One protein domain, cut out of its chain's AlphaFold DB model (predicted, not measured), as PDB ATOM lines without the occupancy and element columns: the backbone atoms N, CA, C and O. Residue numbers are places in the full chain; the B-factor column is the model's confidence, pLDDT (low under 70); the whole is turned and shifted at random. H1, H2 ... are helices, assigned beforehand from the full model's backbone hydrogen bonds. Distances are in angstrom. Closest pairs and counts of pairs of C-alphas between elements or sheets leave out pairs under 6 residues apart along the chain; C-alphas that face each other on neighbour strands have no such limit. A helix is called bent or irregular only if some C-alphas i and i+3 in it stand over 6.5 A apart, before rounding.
ATOM      1  N   SER A   6     147.240 147.935 127.102       93.06
ATOM      2  CA  SER A   6     146.073 147.090 126.829       93.06
ATOM      3  C   SER A   6     144.787 147.562 127.520       93.06
ATOM      4  O   SER A   6     143.717 147.402 126.946       93.06
ATOM      5  N   GLN A   7     144.862 148.172 128.713       93.12
ATOM      6  CA  GLN A   7     143.690 148.819 129.326       93.12
ATOM      7  C   GLN A   7     143.274 150.050 128.519       93.12
ATOM      8  O   GLN A   7     142.097 150.202 128.221       93.12
ATOM      9  N   LEU A   8     144.225 150.892 128.103       90.38
ATOM     10  CA  LEU A   8     143.937 152.058 127.256       90.38
ATOM     11  C   LEU A   8     143.359 151.655 125.889       90.38
ATOM     12  O   LEU A   8     142.436 152.297 125.401       90.38
ATOM     13  N   GLU A   9     143.861 150.572 125.289       93.19
ATOM     14  CA  GLU A   9     143.336 150.017 124.036       93.19
ATOM     15  C   GLU A   9     141.903 149.474 124.199       93.19
ATOM     16  O   GLU A   9     141.075 149.720 123.323       93.19
ATOM     17  N   GLN A  10     141.584 148.829 125.330       94.12
ATOM     18  CA  GLN A  10     140.228 148.374 125.667       94.12
ATOM     19  C   GLN A  10     139.270 149.549 125.928       94.12
ATOM     20  O   GLN A  10     138.242 149.648 125.268       94.12
ATOM     21  N   ILE A  11     139.638 150.484 126.811       91.50
ATOM     22  CA  ILE A  11     138.814 151.652 127.173       91.50
ATOM     23  C   ILE A  11     138.498 152.506 125.933       91.50
ATOM     24  O   ILE A  11     137.364 152.948 125.751       91.50
ATOM     25  N   ARG A  12     139.471 152.691 125.031       90.94
ATOM     26  CA  ARG A  12     139.258 153.389 123.755       90.94
ATOM     27  C   ARG A  12     138.277 152.656 122.835       90.94
ATOM     28  O   ARG A  12     137.486 153.314 122.161       90.94
ATOM     29  N   ALA A  13     138.335 151.325 122.784       90.75
ATOM     30  CA  ALA A  13     137.415 150.518 121.985       90.75
ATOM     31  C   ALA A  13     135.987 150.550 122.561       90.75
ATOM     32  O   ALA A  13     135.030 150.698 121.802       90.75
ATOM     33  N   ASP A  14     135.846 150.499 123.888       90.50
ATOM     34  CA  ASP A  14     134.556 150.605 124.583       90.50
ATOM     35  C   ASP A  14     133.911 151.992 124.394       90.50
ATOM     36  O   ASP A  14     132.696 152.090 124.216       90.50
ATOM     37  N   ALA A  15     134.722 153.056 124.322       82.62
ATOM     38  CA  ALA A  15     134.296 154.409 123.946       82.62
ATOM     39  C   ALA A  15     134.029 154.594 122.430       82.62
ATOM     40  O   ALA A  15     133.620 155.673 122.003       82.62
ATOM     41  N   GLY A  16     134.277 153.581 121.586       86.81
ATOM     42  CA  GLY A  16     134.123 153.666 120.124       86.81
ATOM     43  C   GLY A  16     135.136 154.589 119.424       86.81
ATOM     44  O   GLY A  16     134.921 155.011 118.286       86.81
ATOM     45  N   ALA A  17     136.240 154.914 120.093       85.19
ATOM     46  CA  ALA A  17     137.137 156.018 119.766       85.19
ATOM     47  C   ALA A  17     138.388 155.584 118.971       85.19
ATOM     48  O   ALA A  17     139.484 156.106 119.173       85.19
ATOM     49  N   ASP A  18     138.254 154.625 118.049       86.75
ATOM     50  CA  ASP A  18     139.380 154.009 117.318       86.75
ATOM     51  C   ASP A  18     140.289 155.001 116.567       86.75
ATOM     52  O   ASP A  18     141.482 154.737 116.378       86.75
ATOM     53  N   ALA A  19     139.731 156.142 116.149       84.06
ATOM     54  CA  ALA A  19     140.450 157.220 115.472       84.06
ATOM     55  C   ALA A  19     141.388 158.019 116.400       84.06
ATOM     56  O   ALA A  19     142.273 158.720 115.906       84.06
ATOM     57  N   VAL A  20     141.215 157.917 117.722       83.12
ATOM     58  CA  VAL A  20     141.983 158.677 118.714       83.12
ATOM     59  C   VAL A  20     143.334 157.994 118.982       83.12
ATOM     60  O   VAL A  20     143.372 156.789 119.266       83.12
ATOM     61  N   PRO A  21     144.468 158.715 118.897       86.00
ATOM     62  CA  PRO A  21     145.779 158.158 119.210       86.00
ATOM     63  C   PRO A  21     145.965 157.979 120.723       86.00
ATOM     64  O   PRO A  21     145.617 158.847 121.518       86.00
ATOM     65  N   ILE A  22     146.573 156.860 121.123       86.50
ATOM     66  CA  ILE A  22     146.940 156.600 122.521       86.50
ATOM     67  C   ILE A  22     148.346 157.157 122.774       86.50
ATOM     68  O   ILE A  22     149.342 156.515 122.424       86.50
ATOM     69  N   ASP A  23     148.441 158.328 123.406       86.88
ATOM     70  CA  ASP A  23     149.703 158.813 123.974       86.88
ATOM     71  C   ASP A  23     149.980 158.098 125.301       86.88
ATOM     72  O   ASP A  23     149.612 158.550 126.384       86.88
ATOM     73  N   PHE A  24     150.669 156.961 125.221       85.62
ATOM     74  CA  PHE A  24     151.030 156.184 126.402       85.62
ATOM     75  C   PHE A  24     151.936 156.946 127.390       85.62
ATOM     76  O   PHE A  24     151.914 156.635 128.578       85.62
ATOM     77  N   ALA A  25     152.709 157.947 126.947       81.75
ATOM     78  CA  ALA A  25     153.558 158.730 127.847       81.75
ATOM     79  C   ALA A  25     152.730 159.690 128.717       81.75
ATOM     80  O   ALA A  25     153.055 159.881 129.889       81.75
ATOM     81  N   LYS A  26     151.638 160.238 128.168       80.38
ATOM     82  CA  LYS A  26     150.674 161.072 128.901       80.38
ATOM     83  C   LYS A  26     149.669 160.251 129.715       80.38
ATOM     84  O   LYS A  26     149.363 160.608 130.846       80.38
ATOM     85  N   MET A  27     149.166 159.152 129.148       83.88
ATOM     86  CA  MET A  27     147.999 158.419 129.659       83.88
ATOM     87  C   MET A  27     148.328 157.325 130.684       83.88
ATOM     88  O   MET A  27     147.436 156.867 131.392       83.88
ATOM     89  N   ALA A  28     149.585 156.881 130.799       85.44
ATOM     90  CA  ALA A  28     149.947 155.817 131.744       85.44
ATOM     91  C   ALA A  28     149.771 156.211 133.226       85.44
ATOM     92  O   ALA A  28     149.670 155.329 134.077       85.44
ATOM     93  N   SER A  29     149.733 157.509 133.551       83.69
ATOM     94  CA  SER A  29     149.503 158.026 134.910       83.69
ATOM     95  C   SER A  29     148.024 158.219 135.268       83.69
ATOM     96  O   SER A  29     147.722 158.402 136.447       83.69
ATOM     97  N   TRP A  30     147.123 158.177 134.283       84.19
ATOM     98  CA  TRP A  30     145.682 158.364 134.457       84.19
ATOM     99  C   TRP A  30     145.018 157.157 135.138       84.19
ATOM    100  O   TRP A  30     145.583 156.067 135.216       84.19
ATOM    101  N   SER A  31     143.790 157.339 135.610       85.19
ATOM    102  CA  SER A  31     142.859 156.282 136.005       85.19
ATOM    103  C   SER A  31     141.885 155.930 134.872       85.19
ATOM    104  O   SER A  31     141.769 156.642 133.875       85.19
ATOM    105  N   GLU A  32     141.169 154.810 135.011       86.25
ATOM    106  CA  GLU A  32     140.294 154.278 133.953       86.25
ATOM    107  C   GLU A  32     139.175 155.259 133.554       86.25
ATOM    108  O   GLU A  32     138.850 155.360 132.375       86.25
ATOM    109  N   VAL A  33     138.657 156.050 134.504       81.44
ATOM    110  CA  VAL A  33     137.635 157.091 134.261       81.44
ATOM    111  C   VAL A  33     138.196 158.265 133.453       81.44
ATOM    112  O   VAL A  33     137.518 158.817 132.589       81.44
ATOM    113  N   GLU A  34     139.445 158.642 133.719       78.38
ATOM    114  CA  GLU A  34     140.124 159.765 133.068       78.38
ATOM    115  C   GLU A  34     140.468 159.424 131.611       78.38
ATOM    116  O   GLU A  34     140.249 160.233 130.711       78.38
ATOM    117  N   ALA A  35     140.917 158.188 131.371       84.81
ATOM    118  CA  ALA A  35     141.105 157.654 130.026       84.81
ATOM    119  C   ALA A  35     139.782 157.484 129.265       84.81
ATOM    120  O   ALA A  35     139.721 157.843 128.090       84.81
ATOM    121  N   ALA A  36     138.726 156.978 129.915       84.50
ATOM    122  CA  ALA A  36     137.411 156.831 129.290       84.50
ATOM    123  C   ALA A  36     136.886 158.179 128.788       84.50
ATOM    124  O   ALA A  36     136.587 158.309 127.605       84.50
ATOM    125  N   ALA A  37     136.889 159.208 129.640       77.06
ATOM    126  CA  ALA A  37     136.399 160.533 129.273       77.06
ATOM    127  C   ALA A  37     137.186 161.190 128.121       77.06
ATOM    128  O   ALA A  37     136.582 161.850 127.281       77.06
ATOM    129  N   PHE A  38     138.508 160.991 128.041       80.81
ATOM    130  CA  PHE A  38     139.323 161.486 126.919       80.81
ATOM    131  C   PHE A  38     139.027 160.764 125.594       80.81
ATOM    132  O   PHE A  38     139.096 161.360 124.520       80.81
ATOM    133  N   PHE A  39     138.704 159.470 125.639       85.56
ATOM    134  CA  PHE A  39     138.312 158.741 124.436       85.56
ATOM    135  C   PHE A  39     136.859 159.050 124.037       85.56
ATOM    136  O   PHE A  39     136.595 159.261 122.854       85.56
ATOM    137  N   GLU A  40     135.946 159.194 125.003       80.50
ATOM    138  CA  GLU A  40     134.568 159.666 124.792       80.50
ATOM    139  C   GLU A  40     134.505 161.099 124.227       80.50
ATOM    140  O   GLU A  40     133.642 161.380 123.396       80.50
ATOM    141  N   SER A  41     135.436 161.990 124.598       71.31
ATOM    142  CA  SER A  41     135.548 163.345 124.023       71.31
ATOM    143  C   SER A  41     136.130 163.375 122.602       71.31
ATOM    144  O   SER A  41     136.289 164.445 122.024       71.31
ATOM    145  N   GLY A  42     136.480 162.223 122.016       74.38
ATOM    146  CA  GLY A  42     137.113 162.159 120.696       74.38
ATOM    147  C   GLY A  42     138.589 162.573 120.686       74.38
ATOM    148  O   GLY A  42     139.151 162.784 119.610       74.38
ATOM    149  N   GLY A  43     139.234 162.639 121.856       70.88
ATOM    150  CA  GLY A  43     140.652 162.960 122.004       70.88
ATOM    151  C   GLY A  43     140.975 164.440 122.213       70.88
ATOM    152  O   GLY A  43     142.142 164.813 122.080       70.88
ATOM    153  N   ASP A  44     139.982 165.279 122.521       67.69
ATOM    154  CA  ASP A  44     140.225 166.683 122.854       67.69
ATOM    155  C   ASP A  44     140.940 166.825 124.208       67.69
ATOM    156  O   ASP A  44     140.586 166.203 125.213       67.69
ATOM    157  N   ASP A  45     141.965 167.681 124.236       60.66
ATOM    158  CA  ASP A  45     143.005 167.684 125.275       60.66
ATOM    159  C   ASP A  45     142.603 168.380 126.592       60.66
ATOM    160  O   ASP A  45     143.454 168.760 127.398       60.66
ATOM    161  N   HIS A  46     141.295 168.522 126.834       65.19
ATOM    162  CA  HIS A  46     140.710 169.053 128.072       65.19
ATOM    163  C   HIS A  46     141.039 168.205 129.308       65.19
ATOM    164  O   HIS A  46     140.953 168.691 130.435       65.19
ATOM    165  N   GLY A  47     141.443 166.950 129.097       65.94
ATOM    166  CA  GLY A  47     141.785 166.019 130.162       65.94
ATOM    167  C   GLY A  47     140.548 165.474 130.887       65.94
ATOM    168  O   GLY A  47     139.445 165.452 130.327       65.94
ATOM    169  N   PRO A  48     140.724 164.972 132.116       68.56
ATOM    170  CA  PRO A  48     139.651 164.316 132.843       68.56
ATOM    171  C   PRO A  48     138.577 165.288 133.346       68.56
ATOM    172  O   PRO A  48     138.888 166.436 133.667       68.56
ATOM    173  N   PRO A  49     137.322 164.821 133.496       76.69
ATOM    174  CA  PRO A  49     136.246 165.618 134.064       76.69
ATOM    175  C   PRO A  49     136.578 165.982 135.521       76.69
ATOM    176  O   PRO A  49     136.781 165.080 136.340       76.69
ATOM    177  N   PRO A  50     136.619 167.277 135.883       86.56
ATOM    178  CA  PRO A  50     136.847 167.684 137.264       86.56
ATOM    179  C   PRO A  50     135.701 167.225 138.175       86.56
ATOM    180  O   PRO A  50     134.559 167.049 137.748       86.56
ATOM    181  N   ALA A  51     135.982 167.057 139.469       89.75
ATOM    182  CA  ALA A  51     134.946 166.703 140.433       89.75
ATOM    183  C   ALA A  51     133.848 167.784 140.478       89.75
ATOM    184  O   ALA A  51     134.147 168.977 140.484       89.75
ATOM    185  N   LEU A  52     132.575 167.377 140.587       91.00
ATOM    186  CA  LEU A  52     131.428 168.303 140.598       91.00
ATOM    187  C   LEU A  52     131.538 169.395 141.680       91.00
ATOM    188  O   LEU A  52     131.046 170.499 141.469       91.00
ATOM    189  N   GLN A  53     132.211 169.115 142.802       92.94
ATOM    190  CA  GLN A  53     132.530 170.123 143.820       92.94
ATOM    191  C   GLN A  53     133.416 171.240 143.251       92.94
ATOM    192  O   GLN A  53     133.013 172.391 143.301       92.94
ATOM    193  N   MET A  54     134.536 170.904 142.598       92.88
ATOM    194  CA  MET A  54     135.440 171.889 141.987       92.88
ATOM    195  C   MET A  54     134.737 172.745 140.926       92.88
ATOM    196  O   MET A  54     135.020 173.932 140.815       92.88
ATOM    197  N   VAL A  55     133.806 172.157 140.166       94.94
ATOM    198  CA  VAL A  55     132.987 172.892 139.185       94.94
ATOM    199  C   VAL A  55     132.021 173.854 139.878       94.94
ATOM    200  O   VAL A  55     131.896 174.999 139.461       94.94
ATOM    201  N   MET A  56     131.351 173.427 140.951       96.31
ATOM    202  CA  MET A  56     130.444 174.295 141.712       96.31
ATOM    203  C   MET A  56     131.193 175.395 142.478       96.31
ATOM    204  O   MET A  56     130.685 176.510 142.559       96.31
ATOM    205  N   ASP A  57     132.401 175.118 142.975       94.25
ATOM    206  CA  ASP A  57     133.274 176.095 143.636       94.25
ATOM    207  C   ASP A  57     133.793 177.141 142.640       94.25
ATOM    208  O   ASP A  57     133.734 178.338 142.913       94.25
ATOM    209  N   ASP A  58     134.243 176.713 141.455       95.25
ATOM    210  CA  ASP A  58     134.654 177.600 140.363       95.25
ATOM    211  C   ASP A  58     133.494 178.502 139.904       95.25
ATOM    212  O   ASP A  58     133.632 179.727 139.868       95.25
ATOM    213  N   LEU A  59     132.316 177.921 139.648       96.94
ATOM    214  CA  LEU A  59     131.113 178.660 139.263       96.94
ATOM    215  C   LEU A  59     130.653 179.624 140.367       96.94
ATOM    216  O   LEU A  59     130.279 180.763 140.076       96.94
ATOM    217  N   ALA A  60     130.719 179.214 141.637       96.12
ATOM    218  CA  ALA A  60     130.464 180.103 142.761       96.12
ATOM    219  C   ALA A  60     131.472 181.262 142.784       96.12
ATOM    220  O   ALA A  60     131.059 182.416 142.887       96.12
ATOM    221  N   MET A  61     132.770 181.000 142.630       94.88
ATOM    222  CA  MET A  61     133.797 182.044 142.636       94.88
ATOM    223  C   MET A  61     133.671 183.014 141.455       94.88
ATOM    224  O   MET A  61     133.829 184.219 141.658       94.88
ATOM    225  N   ARG A  62     133.348 182.533 140.246       95.25
ATOM    226  CA  ARG A  62     133.169 183.380 139.052       95.25
ATOM    227  C   ARG A  62     131.916 184.246 139.109       95.25
ATOM    228  O   ARG A  62     131.988 185.420 138.762       95.25
ATOM    229  N   PHE A  63     130.781 183.673 139.515       95.50
ATOM    230  CA  PHE A  63     129.471 184.315 139.357       95.50
ATOM    231  C   PHE A  63     128.837 184.789 140.667       95.50
ATOM    232  O   PHE A  63     128.065 185.736 140.643       95.50
ATOM    233  N   VAL A  64     129.128 184.168 141.814       93.75
ATOM    234  CA  VAL A  64     128.432 184.454 143.086       93.75
ATOM    235  C   VAL A  64     129.304 185.252 144.052       93.75
ATOM    236  O   VAL A  64     128.894 186.317 144.501       93.75
ATOM    237  N   VAL A  65     130.499 184.760 144.386       91.88
ATOM    238  CA  VAL A  65     131.337 185.338 145.455       91.88
ATOM    239  C   VAL A  65     131.877 186.713 145.065       91.88
ATOM    240  O   VAL A  65     131.870 187.632 145.876       91.88
ATOM    241  N   ASN A  66     132.294 186.866 143.806       89.19
ATOM    242  CA  ASN A  66     132.867 188.102 143.272       89.19
ATOM    243  C   ASN A  66     131.861 188.927 142.444       89.19
ATOM    244  O   ASN A  66     132.272 189.735 141.611       89.19
ATOM    245  N   CYS A  67     130.548 188.721 142.621       89.06
ATOM    246  CA  CYS A  67     129.553 189.515 141.893       89.06
ATOM    247  C   CYS A  67     129.512 190.978 142.382       89.06
ATOM    248  O   CYS A  67     129.799 191.232 143.557       89.06
ATOM    249  N   PRO A  68     129.138 191.945 141.518       86.88
ATOM    250  CA  PRO A  68     128.998 193.348 141.911       86.88
ATOM    251  C   PRO A  68     128.027 193.528 143.085       86.88
ATOM    252  O   PRO A  68     127.053 192.786 143.213       86.88
ATOM    253  N   ALA A  69     128.260 194.532 143.934       83.81
ATOM    254  CA  ALA A  69     127.439 194.775 145.126       83.81
ATOM    255  C   ALA A  69     125.960 195.045 144.775       83.81
ATOM    256  O   ALA A  69     125.056 194.663 145.517       83.81
ATOM    257  N   GLU A  70     125.715 195.617 143.597       83.06
ATOM    258  CA  GLU A  70     124.406 195.848 142.983       83.06
ATOM    259  C   GLU A  70     123.619 194.549 142.731       83.06
ATOM    260  O   GLU A  70     122.388 194.577 142.666       83.06
ATOM    261  N   GLU A  71     124.312 193.411 142.599       84.25
ATOM    262  CA  GLU A  71     123.707 192.082 142.460       84.25
ATOM    263  C   GLU A  71     123.497 191.370 143.805       84.25
ATOM    264  O   GLU A  71     122.696 190.439 143.900       84.25
ATOM    265  N   GLN A  72     124.166 191.840 144.860       83.31
ATOM    266  CA  GLN A  72     124.029 191.344 146.234       83.31
ATOM    267  C   GLN A  72     122.849 192.005 146.976       83.31
ATOM    268  O   GLN A  72     122.403 191.491 148.003       83.31
ATOM    269  N   GLU A  73     122.302 193.109 146.447       84.00
ATOM    270  CA  GLU A  73     121.160 193.847 147.018       84.00
ATOM    271  C   GLU A  73     119.927 192.965 147.302       84.00
ATOM    272  O   GLU A  73     119.198 193.208 148.271       84.00
ATOM    273  N   SER A  74     119.657 191.953 146.466       87.62
ATOM    274  CA  SER A  74     118.542 191.022 146.678       87.62
ATOM    275  C   SER A  74     118.783 189.630 146.090       87.62
ATOM    276  O   SER A  74     119.530 189.460 145.128       87.62
ATOM    277  N   PHE A  75     118.096 188.614 146.625       89.31
ATOM    278  CA  PHE A  75     118.163 187.253 146.076       89.31
ATOM    279  C   PHE A  75     117.620 187.165 144.643       89.31
ATOM    280  O   PHE A  75     118.081 186.330 143.872       89.31
ATOM    281  N   GLU A  76     116.671 188.023 144.257       88.62
ATOM    282  CA  GLU A  76     116.203 188.123 142.873       88.62
ATOM    283  C   GLU A  76     117.278 188.672 141.928       88.62
ATOM    284  O   GLU A  76     117.280 188.282 140.766       88.62
ATOM    285  N   ARG A  77     118.191 189.533 142.402       89.31
ATOM    286  CA  ARG A  77     119.371 189.965 141.635       89.31
ATOM    287  C   ARG A  77     120.421 188.853 141.569       89.31
ATOM    288  O   ARG A  77     120.766 188.400 140.479       89.31
ATOM    289  N   LEU A  78     120.811 188.307 142.720       92.44
ATOM    290  CA  LEU A  78     121.782 187.215 142.834       92.44
ATOM    291  C   LEU A  78     121.417 185.990 141.975       92.44
ATOM    292  O   LEU A  78     122.286 185.349 141.388       92.44
ATOM    293  N   LEU A  79     120.125 185.667 141.850       95.38
ATOM    294  CA  LEU A  79     119.666 184.533 141.044       95.38
ATOM    295  C   LEU A  79     119.814 184.735 139.520       95.38
ATOM    296  O   LEU A  79     119.793 183.735 138.804       95.38
ATOM    297  N   PHE A  80     120.066 185.953 139.014       93.81
ATOM    298  CA  PHE A  80     120.562 186.132 137.638       93.81
ATOM    299  C   PHE A  80     121.992 185.609 137.481       93.81
ATOM    300  O   PHE A  80     122.292 184.970 136.478       93.81
ATOM    301  N   GLN A  81     122.852 185.802 138.483       95.69
ATOM    302  CA  GLN A  81     124.217 185.271 138.455       95.69
ATOM    303  C   GLN A  81     124.237 183.742 138.591       95.69
ATOM    304  O   GLN A  81     124.976 183.060 137.888       95.69
ATOM    305  N   VAL A  82     123.352 183.180 139.420       96.75
ATOM    306  CA  VAL A  82     123.141 181.721 139.502       96.75
ATOM    307  C   VAL A  82     122.607 181.152 138.181       96.75
ATOM    308  O   VAL A  82     122.932 180.024 137.816       96.75
ATOM    309  N   GLU A  83     121.818 181.920 137.427       96.06
ATOM    310  CA  GLU A  83     121.388 181.534 136.082       96.06
ATOM    311  C   GLU A  83     122.505 181.670 135.036       96.06
ATOM    312  O   GLU A  83     122.629 180.791 134.186       96.06
ATOM    313  N   ALA A  84     123.362 182.690 135.115       94.38
ATOM    314  CA  ALA A  84     124.560 182.791 134.279       94.38
ATOM    315  C   ALA A  84     125.516 181.606 134.523       94.38
ATOM    316  O   ALA A  84     125.957 180.963 133.570       94.38
ATOM    317  N   ALA A  85     125.738 181.242 135.789       96.88
ATOM    318  CA  ALA A  85     126.498 180.058 136.185       96.88
ATOM    319  C   ALA A  85     125.879 178.746 135.662       96.88
ATOM    320  O   ALA A  85     126.606 177.850 135.238       96.88
ATOM    321  N   PHE A  86     124.545 178.635 135.644       96.69
ATOM    322  CA  PHE A  86     123.845 177.485 135.064       96.69
ATOM    323  C   PHE A  86     124.086 177.352 133.552       96.69
ATOM    324  O   PHE A  86     124.317 176.246 133.068       96.69
ATOM    325  N   TRP A  87     124.051 178.460 132.806       93.44
ATOM    326  CA  TRP A  87     124.331 178.426 131.369       93.44
ATOM    327  C   TRP A  87     125.807 178.138 131.086       93.44
ATOM    328  O   TRP A  87     126.092 177.300 130.242       93.44
ATOM    329  N   PHE A  88     126.741 178.718 131.850       94.94
ATOM    330  CA  PHE A  88     128.169 178.385 131.752       94.94
ATOM    331  C   PHE A  88     128.440 176.898 132.058       94.94
ATOM    332  O   PHE A  88     129.257 176.259 131.401       94.94
ATOM    333  N   TYR A  89     127.711 176.308 133.010       95.56
ATOM    334  CA  TYR A  89     127.756 174.870 133.283       95.56
ATOM    335  C   TYR A  89     127.271 174.016 132.096       95.56
ATOM    336  O   TYR A  89     127.934 173.035 131.752       95.56
ATOM    337  N   ASP A  90     126.148 174.366 131.454       91.50
ATOM    338  CA  ASP A  90     125.621 173.573 130.327       91.50
ATOM    339  C   ASP A  90     126.392 173.800 129.004       91.50
ATOM    340  O   ASP A  90     126.459 172.893 128.173       91.50
ATOM    341  N   ASP A  91     127.019 174.973 128.825       88.38
ATOM    342  CA  ASP A  91     127.773 175.354 127.619       88.38
ATOM    343  C   ASP A  91     129.272 175.033 127.663       88.38
ATOM    344  O   ASP A  91     129.824 174.687 126.623       88.38
ATOM    345  N   GLU A  92     129.943 175.142 128.815       89.94
ATOM    346  CA  GLU A  92     131.406 174.972 128.903       89.94
ATOM    347  C   GLU A  92     131.816 173.676 129.626       89.94
ATOM    348  O   GLU A  92     132.830 173.084 129.274       89.94
ATOM    349  N   TYR A  93     131.035 173.173 130.594       90.75
ATOM    350  CA  TYR A  93     131.355 171.914 131.295       90.75
ATOM    351  C   TYR A  93     130.635 170.698 130.701       90.75
ATOM    352  O   TYR A  93     131.255 169.659 130.463       90.75
ATOM    353  N   ARG A  94     129.328 170.802 130.435       90.31
ATOM    354  CA  ARG A  94     128.537 169.696 129.865       90.31
ATOM    355  C   ARG A  94     128.677 169.518 128.357       90.31
ATOM    356  O   ARG A  94     128.311 168.450 127.872       90.31
ATOM    357  N   GLU A  95     129.181 170.505 127.621       85.56
ATOM    358  CA  GLU A  95     129.505 170.323 126.200       85.56
ATOM    359  C   GLU A  95     130.796 169.504 126.031       85.56
ATOM    360  O   GLU A  95     130.848 168.633 125.168       85.56
ATOM    361  N   ILE A  96     131.781 169.702 126.920       83.50
ATOM    362  CA  ILE A  96     133.049 168.951 126.946       83.50
ATOM    363  C   ILE A  96     132.871 167.552 127.559       83.50
ATOM    364  O   ILE A  96     133.339 166.564 126.998       83.50
ATOM    365  N   TRP A  97     132.180 167.444 128.702       81.94
ATOM    366  CA  TRP A  97     132.020 166.185 129.446       81.94
ATOM    367  C   TRP A  97     130.529 165.819 129.653       81.94
ATOM    368  O   TRP A  97     130.024 165.809 130.786       81.94
ATOM    369  N   PRO A  98     129.778 165.508 128.574       80.50
ATOM    370  CA  PRO A  98     128.314 165.371 128.598       80.50
ATOM    371  C   PRO A  98     127.783 164.203 129.436       80.50
ATOM    372  O   PRO A  98     126.619 164.248 129.853       80.50
ATOM    373  N   HIS A  99     128.608 163.179 129.678       79.88
ATOM    374  CA  HIS A  99     128.271 161.989 130.466       79.88
ATOM    375  C   HIS A  99     128.701 162.093 131.938       79.88
ATOM    376  O   HIS A  99     128.073 161.478 132.799       79.88
ATOM    377  N   SER A 100     129.715 162.905 132.244       81.81
ATOM    378  CA  SER A 100     130.258 163.070 133.600       81.81
ATOM    379  C   SER A 100     129.427 164.021 134.470       81.81
ATOM    380  O   SER A 100     129.407 163.884 135.693       81.81
ATOM    381  N   PHE A 101     128.722 164.978 133.852       87.94
ATOM    382  CA  PHE A 101     128.008 166.049 134.550       87.94
ATOM    383  C   PHE A 101     126.476 165.943 134.425       87.94
ATOM    384  O   PHE A 101     125.953 165.942 133.304       87.94
ATOM    385  N   PRO A 102     125.713 165.905 135.540       90.00
ATOM    386  CA  PRO A 102     124.255 165.781 135.503       90.00
ATOM    387  C   PRO A 102     123.560 166.892 134.705       90.00
ATOM    388  O   PRO A 102     123.828 168.078 134.901       90.00
ATOM    389  N   CYS A 103     122.601 166.521 133.857       91.75
ATOM    390  CA  CYS A 103     121.704 167.478 133.211       91.75
ATOM    391  C   CYS A 103     120.706 168.033 134.245       91.75
ATOM    392  O   CYS A 103     119.747 167.355 134.621       91.75
ATOM    393  N   PHE A 104     120.927 169.262 134.710       94.38
ATOM    394  CA  PHE A 104     120.063 169.928 135.685       94.38
ATOM    395  C   PHE A 104     118.985 170.791 135.013       94.38
ATOM    396  O   PHE A 104     119.201 171.395 133.966       94.38
ATOM    397  N   THR A 105     117.833 170.948 135.667       96.00
ATOM    398  CA  THR A 105     117.033 172.172 135.502       96.00
ATOM    399  C   THR A 105     117.644 173.305 136.331       96.00
ATOM    400  O   THR A 105     118.267 173.044 137.357       96.00
ATOM    401  N   LEU A 106     117.405 174.565 135.952       95.88
ATOM    402  CA  LEU A 106     117.918 175.739 136.675       95.88
ATOM    403  C   LEU A 106     117.617 175.710 138.191       95.88
ATOM    404  O   LEU A 106     118.469 176.092 138.983       95.88
ATOM    405  N   LEU A 107     116.452 175.198 138.614       97.25
ATOM    406  CA  LEU A 107     116.135 175.023 140.039       97.25
ATOM    407  C   LEU A 107     117.013 173.954 140.715       97.25
ATOM    408  O   LEU A 107     117.469 174.174 141.830       97.25
ATOM    409  N   GLN A 108     117.272 172.819 140.060       97.94
ATOM    410  CA  GLN A 108     118.141 171.765 140.606       97.94
ATOM    411  C   GLN A 108     119.607 172.212 140.656       97.94
ATOM    412  O   GLN A 108     120.299 171.921 141.629       97.94
ATOM    413  N   PHE A 109     120.064 172.954 139.643       98.12
ATOM    414  CA  PHE A 109     121.381 173.583 139.653       98.12
ATOM    415  C   PHE A 109     121.488 174.600 140.792       98.12
ATOM    416  O   PHE A 109     122.408 174.508 141.595       98.12
ATOM    417  N   ALA A 110     120.511 175.504 140.931       97.69
ATOM    418  CA  ALA A 110     120.479 176.465 142.030       97.69
ATOM    419  C   ALA A 110     120.455 175.763 143.397       97.69
ATOM    420  O   ALA A 110     121.164 176.182 144.302       97.69
ATOM    421  N   GLN A 111     119.702 174.670 143.554       97.88
ATOM    422  CA  GLN A 111     119.724 173.858 144.777       97.88
ATOM    423  C   GLN A 111     121.128 173.305 145.060       97.88
ATOM    424  O   GLN A 111     121.602 173.453 146.181       97.88
ATOM    425  N   LYS A 112     121.841 172.756 144.063       97.69
ATOM    426  CA  LYS A 112     123.218 172.268 144.265       97.69
ATOM    427  C   LYS A 112     124.237 173.371 144.521       97.69
ATOM    428  O   LYS A 112     125.007 173.241 145.465       97.69
ATOM    429  N   LEU A 113     124.188 174.481 143.790       97.38
ATOM    430  CA  LEU A 113     125.068 175.618 144.053       97.38
ATOM    431  C   LEU A 113     124.825 176.203 145.457       97.38
ATOM    432  O   LEU A 113     125.781 176.552 146.143       97.38
ATOM    433  N   PHE A 114     123.571 176.248 145.924       96.94
ATOM    434  CA  PHE A 114     123.250 176.666 147.292       96.94
ATOM    435  C   PHE A 114     123.688 175.646 148.353       96.94
ATOM    436  O   PHE A 114     124.150 176.055 149.408       96.94
ATOM    437  N   GLU A 115     123.552 174.339 148.114       96.44
ATOM    438  CA  GLU A 115     124.026 173.302 149.047       96.44
ATOM    439  C   GLU A 115     125.559 173.293 149.201       96.44
ATOM    440  O   GLU A 115     126.060 172.959 150.277       96.44
ATOM    441  N   MET A 116     126.289 173.619 148.126       94.62
ATOM    442  CA  MET A 116     127.734 173.390 148.004       94.62
ATOM    443  C   MET A 116     128.587 174.654 148.212       94.62
ATOM    444  O   MET A 116     129.716 174.533 148.672       94.62
ATOM    445  N   CYS A 117     128.062 175.855 147.940       93.31
ATOM    446  CA  CYS A 117     128.741 177.119 148.241       93.31
ATOM    447  C   CYS A 117     128.436 177.571 149.679       93.31
ATOM    448  O   CYS A 117     127.296 177.930 149.984       93.31
ATOM    449  N   GLU A 118     129.446 177.623 150.557       90.75
ATOM    450  CA  GLU A 118     129.287 177.972 151.986       90.75
ATOM    451  C   GLU A 118     128.567 179.315 152.233       90.75
ATOM    452  O   GLU A 118     127.846 179.449 153.221       90.75
ATOM    453  N   LEU A 119     128.692 180.287 151.321       88.88
ATOM    454  CA  LEU A 119     128.012 181.590 151.405       88.88
ATOM    455  C   LEU A 119     126.498 181.505 151.131       88.88
ATOM    456  O   LEU A 119     125.721 182.296 151.662       88.88
ATOM    457  N   LEU A 120     126.063 180.536 150.319       92.56
ATOM    458  CA  LEU A 120     124.654 180.308 149.969       92.56
ATOM    459  C   LEU A 120     123.986 179.238 150.850       92.56
ATOM    460  O   LEU A 120     122.761 179.219 150.998       92.56
ATOM    461  N   LYS A 121     124.795 178.378 151.472       94.44
ATOM    462  CA  LYS A 121     124.416 177.241 152.320       94.44
ATOM    463  C   LYS A 121     123.413 177.554 153.441       94.44
ATOM    464  O   LYS A 121     122.484 176.757 153.603       94.44
ATOM    465  N   PRO A 122     123.464 178.707 154.149       95.00
ATOM    466  CA  PRO A 122     122.425 179.084 155.118       95.00
ATOM    467  C   PRO A 122     121.023 179.221 154.503       95.00
ATOM    468  O   PRO A 122     120.014 179.103 155.199       95.00
ATOM    469  N   PHE A 123     120.946 179.453 153.191       94.31
ATOM    470  CA  PHE A 123     119.711 179.685 152.445       94.31
ATOM    471  C   PHE A 123     119.264 178.470 151.614       94.31
ATOM    472  O   PHE A 123     118.184 178.521 151.025       94.31
ATOM    473  N   ALA A 124     120.022 177.365 151.595       94.75
ATOM    474  CA  ALA A 124     119.735 176.179 150.773       94.75
ATOM    475  C   ALA A 124     118.345 175.565 151.039       94.75
ATOM    476  O   ALA A 124     117.626 175.187 150.114       94.75
ATOM    477  N   ALA A 125     117.894 175.565 152.298       96.12
ATOM    478  CA  ALA A 125     116.543 175.126 152.667       96.12
ATOM    479  C   ALA A 125     115.414 176.011 152.082       96.12
ATOM    480  O   ALA A 125     114.251 175.608 152.081       96.12
ATOM    481  N   ARG A 126     115.743 177.213 151.588       95.31
ATOM    482  CA  ARG A 126     114.816 178.198 151.006       95.31
ATOM    483  C   ARG A 126     114.966 178.371 149.493       95.31
ATOM    484  O   ARG A 126     114.173 179.110 148.914       95.31
ATOM    485  N   THR A 127     115.908 177.704 148.819       95.88
ATOM    486  CA  THR A 127     116.194 177.946 147.387       95.88
ATOM    487  C   THR A 127     114.955 177.835 146.496       95.88
ATOM    488  O   THR A 127     114.777 178.650 145.598       95.88
ATOM    489  N   SER A 128     114.034 176.906 146.780       96.19
ATOM    490  CA  SER A 128     112.763 176.772 146.047       96.19
ATOM    491  C   SER A 128     111.808 177.967 146.223       96.19
ATOM    492  O   SER A 128     111.072 178.303 145.300       96.19
ATOM    493  N   GLU A 129     111.819 178.622 147.390       96.50
ATOM    494  CA  GLU A 129     111.046 179.842 147.668       96.50
ATOM    495  C   GLU A 129     111.660 181.045 146.933       96.50
ATOM    496  O   GLU A 129     110.960 181.799 146.257       96.50
ATOM    497  N   LEU A 130     112.984 181.193 147.037       95.12
ATOM    498  CA  LEU A 130     113.752 182.275 146.417       95.12
ATOM    499  C   LEU A 130     113.699 182.191 144.882       95.12
ATOM    500  O   LEU A 130     113.487 183.200 144.216       95.12
ATOM    501  N   TYR A 131     113.794 180.983 144.320       95.50
ATOM    502  CA  TYR A 131     113.673 180.737 142.884       95.50
ATOM    503  C   TYR A 131     112.294 181.115 142.325       95.50
ATOM    504  O   TYR A 131     112.212 181.684 141.237       95.50
ATOM    505  N   GLU A 132     111.204 180.853 143.053       94.94
ATOM    506  CA  GLU A 132     109.867 181.255 142.599       94.94
ATOM    507  C   GLU A 132     109.660 182.778 142.707       94.94
ATOM    508  O   GLU A 132     109.061 183.360 141.801       94.94
ATOM    509  N   LYS A 133     110.231 183.458 143.718       93.50
ATOM    510  CA  LYS A 133     110.282 184.938 143.762       93.50
ATOM    511  C   LYS A 133     111.055 185.508 142.574       93.50
ATOM    512  O   LYS A 133     110.521 186.341 141.842       93.50
ATOM    513  N   PHE A 134     112.264 185.004 142.322       94.06
ATOM    514  CA  PHE A 134     113.081 185.358 141.160       94.06
ATOM    515  C   PHE A 134     112.323 185.148 139.848       94.06
ATOM    516  O   PHE A 134     112.262 186.051 139.019       94.06
ATOM    517  N   ARG A 135     111.658 184.002 139.675       92.56
ATOM    518  CA  ARG A 135     110.822 183.713 138.505       92.56
ATOM    519  C   ARG A 135     109.671 184.713 138.358       92.56
ATOM    520  O   ARG A 135     109.428 185.181 137.246       92.56
ATOM    521  N   GLN A 136     108.996 185.077 139.449       90.94
ATOM    522  CA  GLN A 136     107.916 186.072 139.455       90.94
ATOM    523  C   GLN A 136     108.414 187.502 139.190       90.94
ATOM    524  O   GLN A 136     107.714 188.271 138.530       90.94
ATOM    525  N   TYR A 137     109.623 187.858 139.622       90.81
ATOM    526  CA  TYR A 137     110.301 189.106 139.257       90.81
ATOM    527  C   TYR A 137     110.700 189.107 137.769       90.81
ATOM    528  O   TYR A 137     110.311 189.992 137.005       90.81
TER     529      TYR A 137
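What this domain is: This is residues 6 to 137 of the 497 residues of the protein "Nudix hydrolase domain-containing protein" of Emiliania huxleyi (UniProt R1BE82). Two lobes lie one after the other along a rod: a small head of H1, H2 and H3, and a larger body, H4 to H8, in which the helical hairpin of H7 and H8 packs crosswise on the long helix H6. A long link joins the lobes. The printed part has 132 residues with eight named helices, H1 to H8 in chain order, and no named strand: all helix. It is loose, with a radius of gyration of the C-alphas of 18.4 A and spans of 55 by 23 by 21 A.

Where its parts are: H1, residues 6 to 14, begins with C-alpha 6 at (146.073, 147.090, 126.829). H2 is residues 24 to 27 and H3 residues 32 to 40. H4, residues 52 to 65, measures 17.7 A and is only just irregular, with C-alphas 62 and 65 6.9 A apart. H5 is residues 69 to 72; H6, residues 75 to 93, measures 25.1 A. H7 is residues 106 to 116, 15.2 A. H8, residues 121 to 137, measures 22.6 A and ends with C-alpha 137 at (110.301, 189.106, 139.257); it is irregular, C-alphas 125 and 128 being 7.8 A apart, with a kink of 68 degrees near residue 128.

How they stand to each other: H1 and H3 touch at a steep tilt of 46 degrees, closest at C-alphas 12 and 39, 5.5 A. H3 and H4 are apart. H6, the hub, touches H4 at C-alphas 81 and 63, 5.4 A, and H8 at C-alphas 76 and 134, 4.5 A. H5 and H6 touch only at the corner, at C-alphas 71 and 77, 4.9 A. H7 and H8 touch at C-alphas 114 and 124, 5.0 A, at a shallow tilt of 24 degrees, opposite ways. Each O i to N i+4 pair is within hydrogen-bond range in H1, H3 and H7, against 9 of 10 in H4, 13 of 15 in H6 and 9 of 13 in H8; H2 and H5 are too short for such a pair.

The domain as a whole: C-alphas 6 and 73 are the two farthest apart, 56.7 A. The printed part has no cut; the links H3 to H4 and H6 to H7 are long. Residues 44 to 48 have pLDDT under 70.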